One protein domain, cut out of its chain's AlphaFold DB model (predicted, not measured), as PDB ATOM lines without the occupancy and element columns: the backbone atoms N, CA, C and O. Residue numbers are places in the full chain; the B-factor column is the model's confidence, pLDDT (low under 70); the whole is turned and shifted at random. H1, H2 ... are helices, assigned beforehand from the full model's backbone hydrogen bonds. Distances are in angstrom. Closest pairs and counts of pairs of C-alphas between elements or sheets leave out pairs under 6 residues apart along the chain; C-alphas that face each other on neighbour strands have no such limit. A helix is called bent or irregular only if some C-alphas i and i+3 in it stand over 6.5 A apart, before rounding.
ATOM      1  N   ASP A  78      18.620  10.096 -51.822       80.50
ATOM      2  CA  ASP A  78      18.429   9.033 -52.824       80.50
ATOM      3  C   ASP A  78      17.325   8.051 -52.394       80.50
ATOM      4  O   ASP A  78      16.455   7.664 -53.177       80.50
ATOM      5  N   PHE A  79      17.282   7.710 -51.101       81.38
ATOM      6  CA  PHE A  79      16.228   6.860 -50.558       81.38
ATOM      7  C   PHE A  79      14.837   7.494 -50.677       81.38
ATOM      8  O   PHE A  79      13.895   6.838 -51.133       81.38
ATOM      9  N   ASN A  80      14.694   8.756 -50.266       81.50
ATOM     10  CA  ASN A  80      13.419   9.463 -50.340       81.50
ATOM     11  C   ASN A  80      12.957   9.612 -51.789       81.50
ATOM     12  O   ASN A  80      11.791   9.358 -52.076       81.50
ATOM     13  N   LEU A  81      13.864   9.941 -52.708       86.25
ATOM     14  CA  LEU A  81      13.550  10.030 -54.130       86.25
ATOM     15  C   LEU A  81      13.084   8.679 -54.692       86.25
ATOM     16  O   LEU A  81      12.099   8.620 -55.427       86.25
ATOM     17  N   ALA A  82      13.747   7.581 -54.325       88.94
ATOM     18  CA  ALA A  82      13.346   6.239 -54.738       88.94
ATOM     19  C   ALA A  82      11.954   5.858 -54.205       88.94
ATOM     20  O   ALA A  82      11.156   5.274 -54.943       88.94
ATOM     21  N   TRP A  83      11.645   6.208 -52.952       91.12
ATOM     22  CA  TRP A  83      10.317   6.004 -52.379       91.12
ATOM     23  C   TRP A  83       9.247   6.845 -53.082       91.12
ATOM     24  O   TRP A  83       8.234   6.292 -53.502       91.12
ATOM     25  N   GLU A  84       9.462   8.152 -53.244       89.44
ATOM     26  CA  GLU A  84       8.488   9.045 -53.885       89.44
ATOM     27  C   GLU A  84       8.219   8.605 -55.332       89.44
ATOM     28  O   GLU A  84       7.066   8.545 -55.752       89.44
ATOM     29  N   ASN A  85       9.246   8.166 -56.068       91.06
ATOM     30  CA  ASN A  85       9.081   7.593 -57.408       91.06
ATOM     31  C   ASN A  85       8.266   6.292 -57.410       91.06
ATOM     32  O   ASN A  85       7.452   6.075 -58.310       91.06
ATOM     33  N   TYR A  86       8.490   5.408 -56.436       93.62
ATOM     34  CA  TYR A  86       7.710   4.180 -56.287       93.62
ATOM     35  C   TYR A  86       6.247   4.495 -55.959       93.62
ATOM     36  O   TYR A  86       5.340   3.974 -56.609       93.62
ATOM     37  N   TRP A  87       6.016   5.372 -54.982       92.94
ATOM     38  CA  TRP A  87       4.680   5.751 -54.541       92.94
ATOM     39  C   TRP A  87       3.911   6.497 -55.630       92.94
ATOM     40  O   TRP A  87       2.749   6.194 -55.867       92.94
ATOM     41  N   TYR A  88       4.564   7.396 -56.363       90.62
ATOM     42  CA  TYR A  88       3.961   8.079 -57.504       90.62
ATOM     43  C   TYR A  88       3.479   7.095 -58.583       90.62
ATOM     44  O   TYR A  88       2.393   7.259 -59.125       90.62
ATOM     45  N   LYS A  89       4.260   6.045 -58.874       94.25
ATOM     46  CA  LYS A  89       3.927   5.060 -59.918       94.25
ATOM     47  C   LYS A  89       2.901   4.011 -59.490       94.25
ATOM     48  O   LYS A  89       2.178   3.500 -60.340       94.25
ATOM     49  N   HIS A  90       2.875   3.634 -58.213       93.69
ATOM     50  CA  HIS A  90       2.111   2.468 -57.745       93.69
ATOM     51  C   HIS A  90       1.108   2.774 -56.632       93.69
ATOM     52  O   HIS A  90       0.220   1.959 -56.389       93.69
ATOM     53  N   GLY A  91       1.232   3.916 -55.957       92.38
ATOM     54  CA  GLY A  91       0.481   4.252 -54.748       92.38
ATOM     55  C   GLY A  91      -1.024   4.218 -54.962       92.38
ATOM     56  O   GLY A  91      -1.727   3.575 -54.190       92.38
ATOM     57  N   GLU A  92      -1.509   4.806 -56.056       91.44
ATOM     58  CA  GLU A  92      -2.934   4.785 -56.404       91.44
ATOM     59  C   GLU A  92      -3.466   3.350 -56.558       91.44
ATOM     60  O   GLU A  92      -4.440   2.974 -55.909       91.44
ATOM     61  N   SER A  93      -2.796   2.517 -57.361       93.81
ATOM     62  CA  SER A  93      -3.208   1.125 -57.585       93.81
ATOM     63  C   SER A  93      -3.193   0.298 -56.292       93.81
ATOM     64  O   SER A  93      -4.090  -0.516 -56.056       93.81
ATOM     65  N   LEU A  94      -2.204   0.525 -55.423       94.69
ATOM     66  CA  LEU A  94      -2.097  -0.147 -54.127       94.69
ATOM     67  C   LEU A  94      -3.250   0.245 -53.199       94.69
ATOM     68  O   LEU A  94      -3.934  -0.640 -52.691       94.69
ATOM     69  N   VAL A  95      -3.513   1.546 -53.052       92.50
ATOM     70  CA  VAL A  95      -4.621   2.074 -52.239       92.50
ATOM     71  C   VAL A  95      -5.959   1.547 -52.743       92.50
ATOM     72  O   VAL A  95      -6.730   1.001 -51.958       92.50
ATOM     73  N   TRP A  96      -6.227   1.638 -54.046       91.88
ATOM     74  CA  TRP A  96      -7.485   1.161 -54.622       91.88
ATOM     75  C   TRP A  96      -7.671  -0.343 -54.455       91.88
ATOM     76  O   TRP A  96      -8.723  -0.792 -54.003       91.88
ATOM     77  N   SER A  97      -6.659  -1.143 -54.792       92.75
ATOM     78  CA  SER A  97      -6.773  -2.601 -54.696       92.75
ATOM     79  C   SER A  97      -6.990  -3.067 -53.253       92.75
ATOM     80  O   SER A  97      -7.813  -3.960 -53.014       92.75
ATOM     81  N   SER A  98      -6.323  -2.445 -52.274       94.94
ATOM     82  CA  SER A  98      -6.521  -2.768 -50.862       94.94
ATOM     83  C   SER A  98      -7.840  -2.220 -50.312       94.94
ATOM     84  O   SER A  98      -8.490  -2.911 -49.524       94.94
ATOM     85  N   TRP A  99      -8.296  -1.054 -50.782       93.19
ATOM     86  CA  TRP A  99      -9.597  -0.473 -50.444       93.19
ATOM     87  C   TRP A  99     -10.741  -1.383 -50.883       93.19
ATOM     88  O   TRP A  99     -11.544  -1.809 -50.052       93.19
ATOM     89  N   ILE A 100     -10.773  -1.766 -52.165       91.12
ATOM     90  CA  ILE A 100     -11.785  -2.686 -52.701       91.12
ATOM     91  C   ILE A 100     -11.758  -3.994 -51.916       91.12
ATOM     92  O   ILE A 100     -12.801  -4.498 -51.516       91.12
ATOM     93  N   LYS A 101     -10.576  -4.539 -51.619       92.62
ATOM     94  CA  LYS A 101     -10.463  -5.781 -50.846       92.62
ATOM     95  C   LYS A 101     -11.014  -5.657 -49.420       92.62
ATOM     96  O   LYS A 101     -11.626  -6.616 -48.948       92.62
ATOM     97  N   LYS A 102     -10.780  -4.530 -48.740       93.00
ATOM     98  CA  LYS A 102     -11.179  -4.282 -47.341       93.00
ATOM     99  C   LYS A 102     -12.664  -3.935 -47.216       93.00
ATOM    100  O   LYS A 102     -13.307  -4.407 -46.286       93.00
ATOM    101  N   TYR A 103     -13.208  -3.178 -48.168       90.56
ATOM    102  CA  TYR A 103     -14.572  -2.642 -48.109       90.56
ATOM    103  C   TYR A 103     -15.531  -3.234 -49.152       90.56
ATOM    104  O   TYR A 103     -16.650  -2.747 -49.282       90.56
ATOM    105  N   LYS A 104     -15.151  -4.307 -49.864       87.00
ATOM    106  CA  LYS A 104     -15.992  -4.973 -50.884       87.00
ATOM    107  C   LYS A 104     -17.417  -5.288 -50.430       87.00
ATOM    108  O   LYS A 104     -18.315  -5.253 -51.258       87.00
ATOM    109  N   ASP A 105     -17.623  -5.588 -49.148       85.75
ATOM    110  CA  ASP A 105     -18.933  -5.978 -48.616       85.75
ATOM    111  C   ASP A 105     -19.878  -4.769 -48.472       85.75
ATOM    112  O   ASP A 105     -21.092  -4.932 -48.390       85.75
ATOM    113  N   PHE A 106     -19.322  -3.555 -48.480       83.12
ATOM    114  CA  PHE A 106     -20.057  -2.289 -48.460       83.12
ATOM    115  C   PHE A 106     -20.254  -1.700 -49.862       83.12
ATOM    116  O   PHE A 106     -21.023  -0.757 -50.037       83.12
ATOM    117  N   HIS A 164     -18.359  10.464 -43.467       85.75
ATOM    118  CA  HIS A 164     -17.921   9.153 -42.992       85.75
ATOM    119  C   HIS A 164     -17.036   8.439 -44.021       85.75
ATOM    120  O   HIS A 164     -15.955   7.961 -43.678       85.75
ATOM    121  N   TRP A 165     -17.455   8.409 -45.290       86.31
ATOM    122  CA  TRP A 165     -16.667   7.803 -46.365       86.31
ATOM    123  C   TRP A 165     -15.367   8.546 -46.630       86.31
ATOM    124  O   TRP A 165     -14.333   7.907 -46.817       86.31
ATOM    125  N   THR A 166     -15.404   9.877 -46.574       85.94
ATOM    126  CA  THR A 166     -14.201  10.709 -46.683       85.94
ATOM    127  C   THR A 166     -13.204  10.352 -45.583       85.94
ATOM    128  O   THR A 166     -12.030  10.118 -45.859       85.94
ATOM    129  N   HIS A 167     -13.673  10.224 -44.340       87.81
ATOM    130  CA  HIS A 167     -12.813   9.855 -43.223       87.81
ATOM    131  C   HIS A 167     -12.234   8.441 -43.357       87.81
ATOM    132  O   HIS A 167     -11.047   8.236 -43.098       87.81
ATOM    133  N   LEU A 168     -13.047   7.469 -43.785       90.31
ATOM    134  CA  LEU A 168     -12.572   6.109 -44.039       90.31
ATOM    135  C   LEU A 168     -11.504   6.087 -45.135       90.31
ATOM    136  O   LEU A 168     -10.483   5.421 -44.959       90.31
ATOM    137  N   TRP A 169     -11.721   6.814 -46.236       90.00
ATOM    138  CA  TRP A 169     -10.777   6.917 -47.348       90.00
ATOM    139  C   TRP A 169      -9.449   7.523 -46.908       90.00
ATOM    140  O   TRP A 169      -8.403   6.916 -47.137       90.00
ATOM    141  N   ASP A 170      -9.494   8.661 -46.215       88.19
ATOM    142  CA  ASP A 170      -8.303   9.333 -45.694       88.19
ATOM    143  C   ASP A 170      -7.519   8.403 -44.753       88.19
ATOM    144  O   ASP A 170      -6.319   8.186 -44.946       88.19
ATOM    145  N   SER A 171      -8.206   7.765 -43.796       89.69
ATOM    146  CA  SER A 171      -7.591   6.813 -42.861       89.69
ATOM    147  C   SER A 171      -6.950   5.628 -43.586       89.69
ATOM    148  O   SER A 171      -5.852   5.197 -43.236       89.69
ATOM    149  N   HIS A 172      -7.614   5.089 -44.610       92.12
ATOM    150  CA  HIS A 172      -7.096   3.953 -45.372       92.12
ATOM    151  C   HIS A 172      -5.896   4.332 -46.243       92.12
ATOM    152  O   HIS A 172      -4.938   3.566 -46.321       92.12
ATOM    153  N   CYS A 173      -5.910   5.513 -46.863       89.69
ATOM    154  CA  CYS A 173      -4.769   6.015 -47.628       89.69
ATOM    155  C   CYS A 173      -3.524   6.149 -46.748       89.69
ATOM    156  O   CYS A 173      -2.436   5.742 -47.160       89.69
ATOM    157  N   GLU A 174      -3.678   6.684 -45.534       90.00
ATOM    158  CA  GLU A 174      -2.583   6.790 -44.568       90.00
ATOM    159  C   GLU A 174      -2.062   5.410 -44.149       90.00
ATOM    160  O   GLU A 174      -0.855   5.159 -44.212       90.00
ATOM    161  N   GLU A 175      -2.957   4.495 -43.767       90.31
ATOM    162  CA  GLU A 175      -2.606   3.117 -43.406       90.31
ATOM    163  C   GLU A 175      -1.816   2.417 -44.522       90.31
ATOM    164  O   GLU A 175      -0.753   1.842 -44.261       90.31
ATOM    165  N   GLU A 176      -2.302   2.493 -45.763       93.25
ATOM    166  CA  GLU A 176      -1.669   1.849 -46.913       93.25
ATOM    167  C   GLU A 176      -0.314   2.484 -47.234       93.25
ATOM    168  O   GLU A 176       0.664   1.764 -47.442       93.25
ATOM    169  N   TYR A 177      -0.212   3.818 -47.205       90.12
ATOM    170  CA  TYR A 177       1.063   4.517 -47.380       90.12
ATOM    171  C   TYR A 177       2.103   4.006 -46.385       90.12
ATOM    172  O   TYR A 177       3.211   3.629 -46.770       90.12
ATOM    173  N   PHE A 178       1.749   3.933 -45.097       88.62
ATOM    174  CA  PHE A 178       2.670   3.468 -44.064       88.62
ATOM    175  C   PHE A 178       3.038   2.001 -44.218       88.62
ATOM    176  O   PHE A 178       4.205   1.644 -44.040       88.62
ATOM    177  N   TYR A 179       2.065   1.152 -44.535       90.88
ATOM    178  CA  TYR A 179       2.313  -0.259 -44.782       90.88
ATOM    179  C   TYR A 179       3.321  -0.438 -45.923       90.88
ATOM    180  O   TYR A 179       4.353  -1.089 -45.745       90.88
ATOM    181  N   GLN A 180       3.081   0.208 -47.063       91.94
ATOM    182  CA  GLN A 180       3.937   0.105 -48.242       91.94
ATOM    183  C   GLN A 180       5.314   0.729 -48.014       91.94
ATOM    184  O   GLN A 180       6.317   0.146 -48.424       91.94
ATOM    185  N   TYR A 181       5.388   1.852 -47.295       87.69
ATOM    186  CA  TYR A 181       6.655   2.481 -46.924       87.69
ATOM    187  C   TYR A 181       7.521   1.542 -46.084       87.69
ATOM    188  O   TYR A 181       8.700   1.334 -46.372       87.69
ATOM    189  N   ASN A 182       6.933   0.909 -45.066       86.19
ATOM    190  CA  ASN A 182       7.646  -0.049 -44.225       86.19
ATOM    191  C   ASN A 182       8.118  -1.263 -45.033       86.19
ATOM    192  O   ASN A 182       9.249  -1.714 -44.869       86.19
ATOM    193  N   GLN A 183       7.283  -1.774 -45.940       89.00
ATOM    194  CA  GLN A 183       7.668  -2.875 -46.822       89.00
ATOM    195  C   GLN A 183       8.800  -2.473 -47.773       89.00
ATOM    196  O   GLN A 183       9.700  -3.272 -48.037       89.00
ATOM    197  N   PHE A 184       8.788  -1.236 -48.266       88.62
ATOM    198  CA  PHE A 184       9.851  -0.677 -49.091       88.62
ATOM    199  C   PHE A 184      11.171  -0.571 -48.313       88.62
ATOM    200  O   PHE A 184      12.197  -1.051 -48.803       88.62
ATOM    201  N   LEU A 185      11.141  -0.054 -47.075       83.50
ATOM    202  CA  LEU A 185      12.296  -0.034 -46.168       83.50
ATOM    203  C   LEU A 185      12.863  -1.444 -45.971       83.50
ATOM    204  O   LEU A 185      14.044  -1.683 -46.225       83.50
ATOM    205  N   LEU A 186      12.019  -2.393 -45.555       82.81
ATOM    206  CA  LEU A 186      12.438  -3.763 -45.266       82.81
ATOM    207  C   LEU A 186      13.079  -4.427 -46.485       82.81
ATOM    208  O   LEU A 186      14.135  -5.039 -46.356       82.81
ATOM    209  N   LYS A 187      12.502  -4.260 -47.680       85.56
ATOM    210  CA  LYS A 187      13.075  -4.798 -48.923       85.56
ATOM    211  C   LYS A 187      14.447  -4.202 -49.216       85.56
ATOM    212  O   LYS A 187      15.391  -4.952 -49.462       85.56
ATOM    213  N   ARG A 188      14.581  -2.874 -49.153       78.62
ATOM    214  CA  ARG A 188      15.840  -2.177 -49.456       78.62
ATOM    215  C   ARG A 188      16.951  -2.574 -48.480       78.62
ATOM    216  O   ARG A 188      18.080  -2.776 -48.915       78.62
ATOM    217  N   PHE A 189      16.629  -2.738 -47.197       72.88
ATOM    218  CA  PHE A 189      17.608  -3.108 -46.172       72.88
ATOM    219  C   PHE A 189      17.889  -4.609 -46.101       72.88
ATOM    220  O   PHE A 189      19.024  -4.984 -45.829       72.88
ATOM    221  N   SER A 190      16.924  -5.472 -46.429       70.25
ATOM    222  CA  SER A 190      17.156  -6.923 -46.520       70.25
ATOM    223  C   SER A 190      18.197  -7.299 -47.581       70.25
ATOM    224  O   SER A 190      18.833  -8.345 -47.485       70.25
ATOM    225  N   PHE A 191      18.408  -6.431 -48.573       63.09
ATOM    226  CA  PHE A 191      19.428  -6.609 -49.604       63.09
ATOM    227  C   PHE A 191      20.838  -6.207 -49.126       63.09
ATOM    228  O   PHE A 191      21.841  -6.662 -49.679       63.09
ATOM    229  N   SER A 192      20.937  -5.396 -48.070       60.78
ATOM    230  CA  SER A 192      22.193  -4.869 -47.530       60.78
ATOM    231  C   SER A 192      22.751  -5.789 -46.440       60.78
ATOM    232  O   SER A 192      22.757  -5.464 -45.260       60.78
ATOM    233  N   ASN A 193      23.271  -6.949 -46.835       53.62
ATOM    234  CA  ASN A 193      23.881  -7.962 -45.953       53.62
ATOM    235  C   ASN A 193      25.199  -7.529 -45.249       53.62
ATOM    236  O   ASN A 193      25.999  -8.372 -44.836       53.62
ATOM    237  N   SER A 194      25.485  -6.229 -45.116       58.56
ATOM    238  CA  SER A 194      26.681  -5.756 -44.412       58.56
ATOM    239  C   SER A 194      26.403  -5.628 -42.913       58.56
ATOM    240  O   SER A 194      25.458  -4.939 -42.535       58.56
ATOM    241  N   LYS A 195      27.262  -6.247 -42.086       58.44
ATOM    242  CA  LYS A 195      27.246  -6.380 -40.606       58.44
ATOM    243  C   LYS A 195      27.148  -5.081 -39.775       58.44
ATOM    244  O   LYS A 195      27.411  -5.102 -38.577       58.44
ATOM    245  N   ASP A 196      26.815  -3.952 -40.380       62.59
ATOM    246  CA  ASP A 196      26.842  -2.639 -39.745       62.59
ATOM    247  C   ASP A 196      25.436  -2.245 -39.259       62.59
ATOM    248  O   ASP A 196      24.806  -1.307 -39.744       62.59
ATOM    249  N   GLU A 197      24.936  -3.027 -38.295       57.38
ATOM    250  CA  GLU A 197      23.616  -2.922 -37.638       57.38
ATOM    251  C   GLU A 197      23.321  -1.508 -37.078       57.38
ATOM    252  O   GLU A 197      22.170  -1.096 -36.935       57.38
ATOM    253  N   SER A 198      24.367  -0.722 -36.802       60.97
ATOM    254  CA  SER A 198      24.270   0.598 -36.171       60.97
ATOM    255  C   SER A 198      23.637   1.674 -37.069       60.97
ATOM    256  O   SER A 198      22.902   2.531 -36.579       60.97
ATOM    257  N   LYS A 199      23.851   1.614 -38.390       61.34
ATOM    258  CA  LYS A 199      23.339   2.612 -39.352       61.34
ATOM    259  C   LYS A 199      21.823   2.534 -39.531       61.34
ATOM    260  O   LYS A 199      21.173   3.552 -39.770       61.34
ATOM    261  N   TYR A 200      21.250   1.344 -39.353       61.88
ATOM    262  CA  TYR A 200      19.813   1.111 -39.488       61.88
ATOM    263  C   TYR A 200      19.017   1.784 -38.371       61.88
ATOM    264  O   TYR A 200      17.917   2.269 -38.618       61.88
ATOM    265  N   PHE A 201      19.588   1.888 -37.167       62.19
ATOM    266  CA  PHE A 201      18.915   2.488 -36.016       62.19
ATOM    267  C   PHE A 201      18.716   4.003 -36.181       62.19
ATOM    268  O   PHE A 201      17.641   4.517 -35.882       62.19
ATOM    269  N   TYR A 202      19.710   4.717 -36.720       61.50
ATOM    270  CA  TYR A 202      19.625   6.168 -36.940       61.50
ATOM    271  C   TYR A 202      18.686   6.547 -38.090       61.50
ATOM    272  O   TYR A 202      17.995   7.558 -37.991       61.50
ATOM    273  N   LEU A 203      18.604   5.720 -39.138       63.44
ATOM    274  CA  LEU A 203      17.620   5.889 -40.212       63.44
ATOM    275  C   LEU A 203      16.201   5.550 -39.739       63.44
ATOM    276  O   LEU A 203      15.266   6.271 -40.070       63.44
ATOM    277  N   LEU A 204      16.027   4.517 -38.905       63.31
ATOM    278  CA  LEU A 204      14.732   4.234 -38.277       63.31
ATOM    279  C   LEU A 204      14.296   5.383 -37.359       63.31
ATOM    280  O   LEU A 204      13.134   5.780 -37.374       63.31
ATOM    281  N   LEU A 205      15.223   5.937 -36.573       62.31
ATOM    282  CA  LEU A 205      14.948   7.018 -35.631       62.31
ATOM    283  C   LEU A 205      14.656   8.342 -36.350       62.31
ATOM    284  O   LEU A 205      13.693   9.019 -35.993       62.31
ATOM    285  N   SER A 206      15.422   8.690 -37.393       66.50
ATOM    286  CA  SER A 206      15.133   9.866 -38.226       66.50
ATOM    287  C   SER A 206      13.783   9.724 -38.930       66.50
ATOM    288  O   SER A 206      13.038  10.695 -39.030       66.50
ATOM    289  N   HIS A 207      13.413   8.503 -39.319       60.69
ATOM    290  CA  HIS A 207      12.133   8.191 -39.935       60.69
ATOM    291  C   HIS A 207      10.949   8.271 -38.951       60.69
ATOM    292  O   HIS A 207       9.907   8.844 -39.276       60.69
ATOM    293  N   VAL A 208      11.103   7.774 -37.718       64.94
ATOM    294  CA  VAL A 208      10.104   7.930 -36.641       64.94
ATOM    295  C   VAL A 208       9.923   9.407 -36.267       64.94
ATOM    296  O   VAL A 208       8.797   9.858 -36.055       64.94
ATOM    297  N   LEU A 209      11.004  10.190 -36.258       61.91
ATOM    298  CA  LEU A 209      10.956  11.637 -36.026       61.91
ATOM    299  C   LEU A 209      10.318  12.396 -37.199       61.91
ATOM    300  O   LEU A 209       9.517  13.303 -36.979       61.91
ATOM    301  N   TYR A 210      10.597  12.000 -38.441       63.69
ATOM    302  CA  TYR A 210       9.953  12.567 -39.627       63.69
ATOM    303  C   TYR A 210       8.443  12.274 -39.646       63.69
ATOM    304  O   TYR A 210       7.652  13.169 -39.944       63.69
ATOM    305  N   LYS A 211       8.025  11.071 -39.223       57.12
ATOM    306  CA  LYS A 211       6.622  10.714 -38.939       57.12
ATOM    307  C   LYS A 211       5.979  11.662 -37.930       57.12
ATOM    308  O   LYS A 211       4.916  12.211 -38.207       57.12
ATOM    309  N   ALA A 212       6.633  11.891 -36.793       49.53
ATOM    310  CA  ALA A 212       6.117  12.791 -35.765       49.53
ATOM    311  C   ALA A 212       5.971  14.233 -36.284       49.53
ATOM    312  O   ALA A 212       5.002  14.909 -35.962       49.53
ATOM    313  N   LEU A 213       6.891  14.696 -37.133       53.38
ATOM    314  CA  LEU A 213       6.889  16.067 -37.645       53.38
ATOM    315  C   LEU A 213       5.946  16.290 -38.838       53.38
ATOM    316  O   LEU A 213       5.385  17.378 -38.953       53.38
ATOM    317  N   ARG A 214       5.739  15.298 -39.717       60.09
ATOM    318  CA  ARG A 214       4.873  15.425 -40.908       60.09
ATOM    319  C   ARG A 214       3.387  15.270 -40.574       60.09
ATOM    320  O   ARG A 214       2.579  16.015 -41.127       60.09
ATOM    321  N   VAL A 215       3.042  14.406 -39.611       50.38
ATOM    322  CA  VAL A 215       1.677  14.288 -39.048       50.38
ATOM    323  C   VAL A 215       1.231  15.599 -38.386       50.38
ATOM    324  O   VAL A 215       0.059  15.952 -38.422       50.38
ATOM    325  N   LEU A 216       2.174  16.389 -37.864       42.25
ATOM    326  CA  LEU A 216       1.889  17.706 -37.294       42.25
ATOM    327  C   LEU A 216       1.722  18.824 -38.343       42.25
ATOM    328  O   LEU A 216       1.402  19.949 -37.955       42.25
ATOM    329  N   LYS A 217       1.980  18.582 -39.644       48.62
ATOM    330  CA  LYS A 217       2.192  19.688 -40.600       48.62
ATOM    331  C   LYS A 217       1.651  19.581 -42.024       48.62
ATOM    332  O   LYS A 217       1.860  20.556 -42.742       48.62
ATOM    333  N   SER A 218       0.985  18.521 -42.490       41.81
ATOM    334  CA  SER A 218       0.563  18.492 -43.909       41.81
ATOM    335  C   SER A 218      -0.953  18.599 -44.138       41.81
ATOM    336  O   SER A 218      -1.672  17.634 -43.907       41.81
ATOM    337  N   PRO A 219      -1.435  19.730 -44.694       45.81
ATOM    338  CA  PRO A 219      -2.774  19.869 -45.281       45.81
ATOM    339  C   PRO A 219      -2.909  19.234 -46.681       45.81
ATOM    340  O   PRO A 219      -3.968  19.329 -47.300       45.81
ATOM    341  N   SER A 220      -1.838  18.653 -47.233       46.66
ATOM    342  CA  SER A 220      -1.674  18.525 -48.689       46.66
ATOM    343  C   SER A 220      -2.057  17.169 -49.286       46.66
ATOM    344  O   SER A 220      -2.004  17.024 -50.503       46.66
ATOM    345  N   PHE A 221      -2.491  16.190 -48.486       48.12
ATOM    346  CA  PHE A 221      -2.963  14.903 -49.028       48.12
ATOM    347  C   PHE A 221      -4.323  15.005 -49.744       48.12
ATOM    348  O   PHE A 221      -4.671  14.147 -50.548       48.12
ATOM    349  N   ARG A 222      -5.053  16.111 -49.540       50.69
ATOM    350  CA  ARG A 222      -6.370  16.345 -50.149       50.69
ATOM    351  C   ARG A 222      -6.345  16.574 -51.665       50.69
ATOM    352  O   ARG A 222      -7.386  16.459 -52.292       50.69
ATOM    353  N   PHE A 223      -5.208  16.895 -52.283       42.53
ATOM    354  CA  PHE A 223      -5.217  17.329 -53.689       42.53
ATOM    355  C   PHE A 223      -5.071  16.212 -54.726       42.53
ATOM    356  O   PHE A 223      -5.480  16.416 -55.862       42.53
ATOM    357  N   VAL A 224      -4.553  15.032 -54.367       46.56
ATOM    358  CA  VAL A 224      -4.364  13.950 -55.356       46.56
ATOM    359  C   VAL A 224      -5.637  13.115 -55.549       46.56
ATOM    360  O   VAL A 224      -5.874  12.620 -56.641       46.56
ATOM    361  N   CYS A 225      -6.514  13.024 -54.541       41.88
ATOM    362  CA  CYS A 225      -7.744  12.225 -54.646       41.88
ATOM    363  C   CYS A 225      -8.963  13.002 -55.181       41.88
ATOM    364  O   CYS A 225      -9.909  12.387 -55.655       41.88
ATOM    365  N   PHE A 226      -8.955  14.341 -55.149       39.62
ATOM    366  CA  PHE A 226     -10.109  15.157 -55.564       39.62
ATOM    367  C   PHE A 226     -10.124  15.560 -57.050       39.62
ATOM    368  O   PHE A 226     -11.065  16.212 -57.484       39.62
ATOM    369  N   SER A 227      -9.117  15.202 -57.856       35.22
ATOM    370  CA  SER A 227      -9.096  15.557 -59.290       35.22
ATOM    371  C   SER A 227      -9.833  14.573 -60.215       35.22
ATOM    372  O   SER A 227      -9.777  14.757 -61.429       35.22
ATOM    373  N   LEU A 228     -10.520  13.553 -59.684       38.47
ATOM    374  CA  LEU A 228     -11.187  12.504 -60.479       38.47
ATOM    375  C   LEU A 228     -12.628  12.167 -60.031       38.47
ATOM    376  O   LEU A 228     -13.116  11.073 -60.307       38.47
ATOM    377  N   VAL A 229     -13.324  13.111 -59.391       36.66
ATOM    378  CA  VAL A 229     -14.788  13.064 -59.185       36.66
ATOM    379  C   VAL A 229     -15.409  14.294 -59.829       36.66
ATOM    380  O   VAL A 229     -16.420  14.130 -60.545       36.66
TER     381      VAL A 229
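AT A GLANCE: This is residues 78 to 106 and 164 to 229 of the 229 residues of the protein "uncharacterized protein LOC108741713" of Agrilus planipennis (UniProt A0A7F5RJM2). The long helix H2 is the spine of a loose helical arrangement: bent H1 crosses it, H3 folds back beside it without touching, and short H4 is apart. The 95 printed residues include four named helices, H1 to H4, and no named strand: all helix, loose, radius of gyration of the C-alphas 15.6 A, spans 48 by 28 by 22 A.

HOW THE PARTS SIT: Start at H2, residues 164 to 190. H1, residues 78 to 103, assigned as one helix by its hydrogen bonds, is bent: C-alphas 89 and 92 are 7.7 A apart. Its arm H1b, residues 92 to 103, touches H2 with residues 94 to 99 alone, closest C-alphas Val 95 and Cys 173, 6.1 A, at a steep tilt of 60 degrees, opposite ways. Arm H1a, residues 78 to 89, is close to H2 but not clearly touching, closest C-alphas Trp 83 and Tyr 181, 7.5 A. H3, residues 198 to 215, is only just apart from H2, closest C-alphas 8.2 A. H4, residues 222 to 228, is apart from the others and only just irregular, C-alphas 225 and 228 being 6.8 A apart. Every O i to N i+4 pair is within hydrogen-bond range in H1a, H1b and H2, 13 of 14 in H3, and 0 of 3 in H4, with 0 of 4 O i to N i+3 pairs.

IN THESE COORDINATES: Find C-alpha 164 at (-17.921, 9.153, -42.992); H2 runs 38.7 A to C-alpha 190 at (17.156, -6.923, -46.520). H3 spans 26.6 A, H1a 16.6 A, H1b 16.1 A and H4 12.0 A.

THE WHOLE: Lys 195 and Val 229 have the C-alphas farthest apart, 49.9 A. Residues 107 to 163 are not printed; C-alphas 106 and 164 are 12.9 A apart across the cut. Links H2 to H3 and H3 to H4 are short. Residues 191 to 229 have pLDDT under 70.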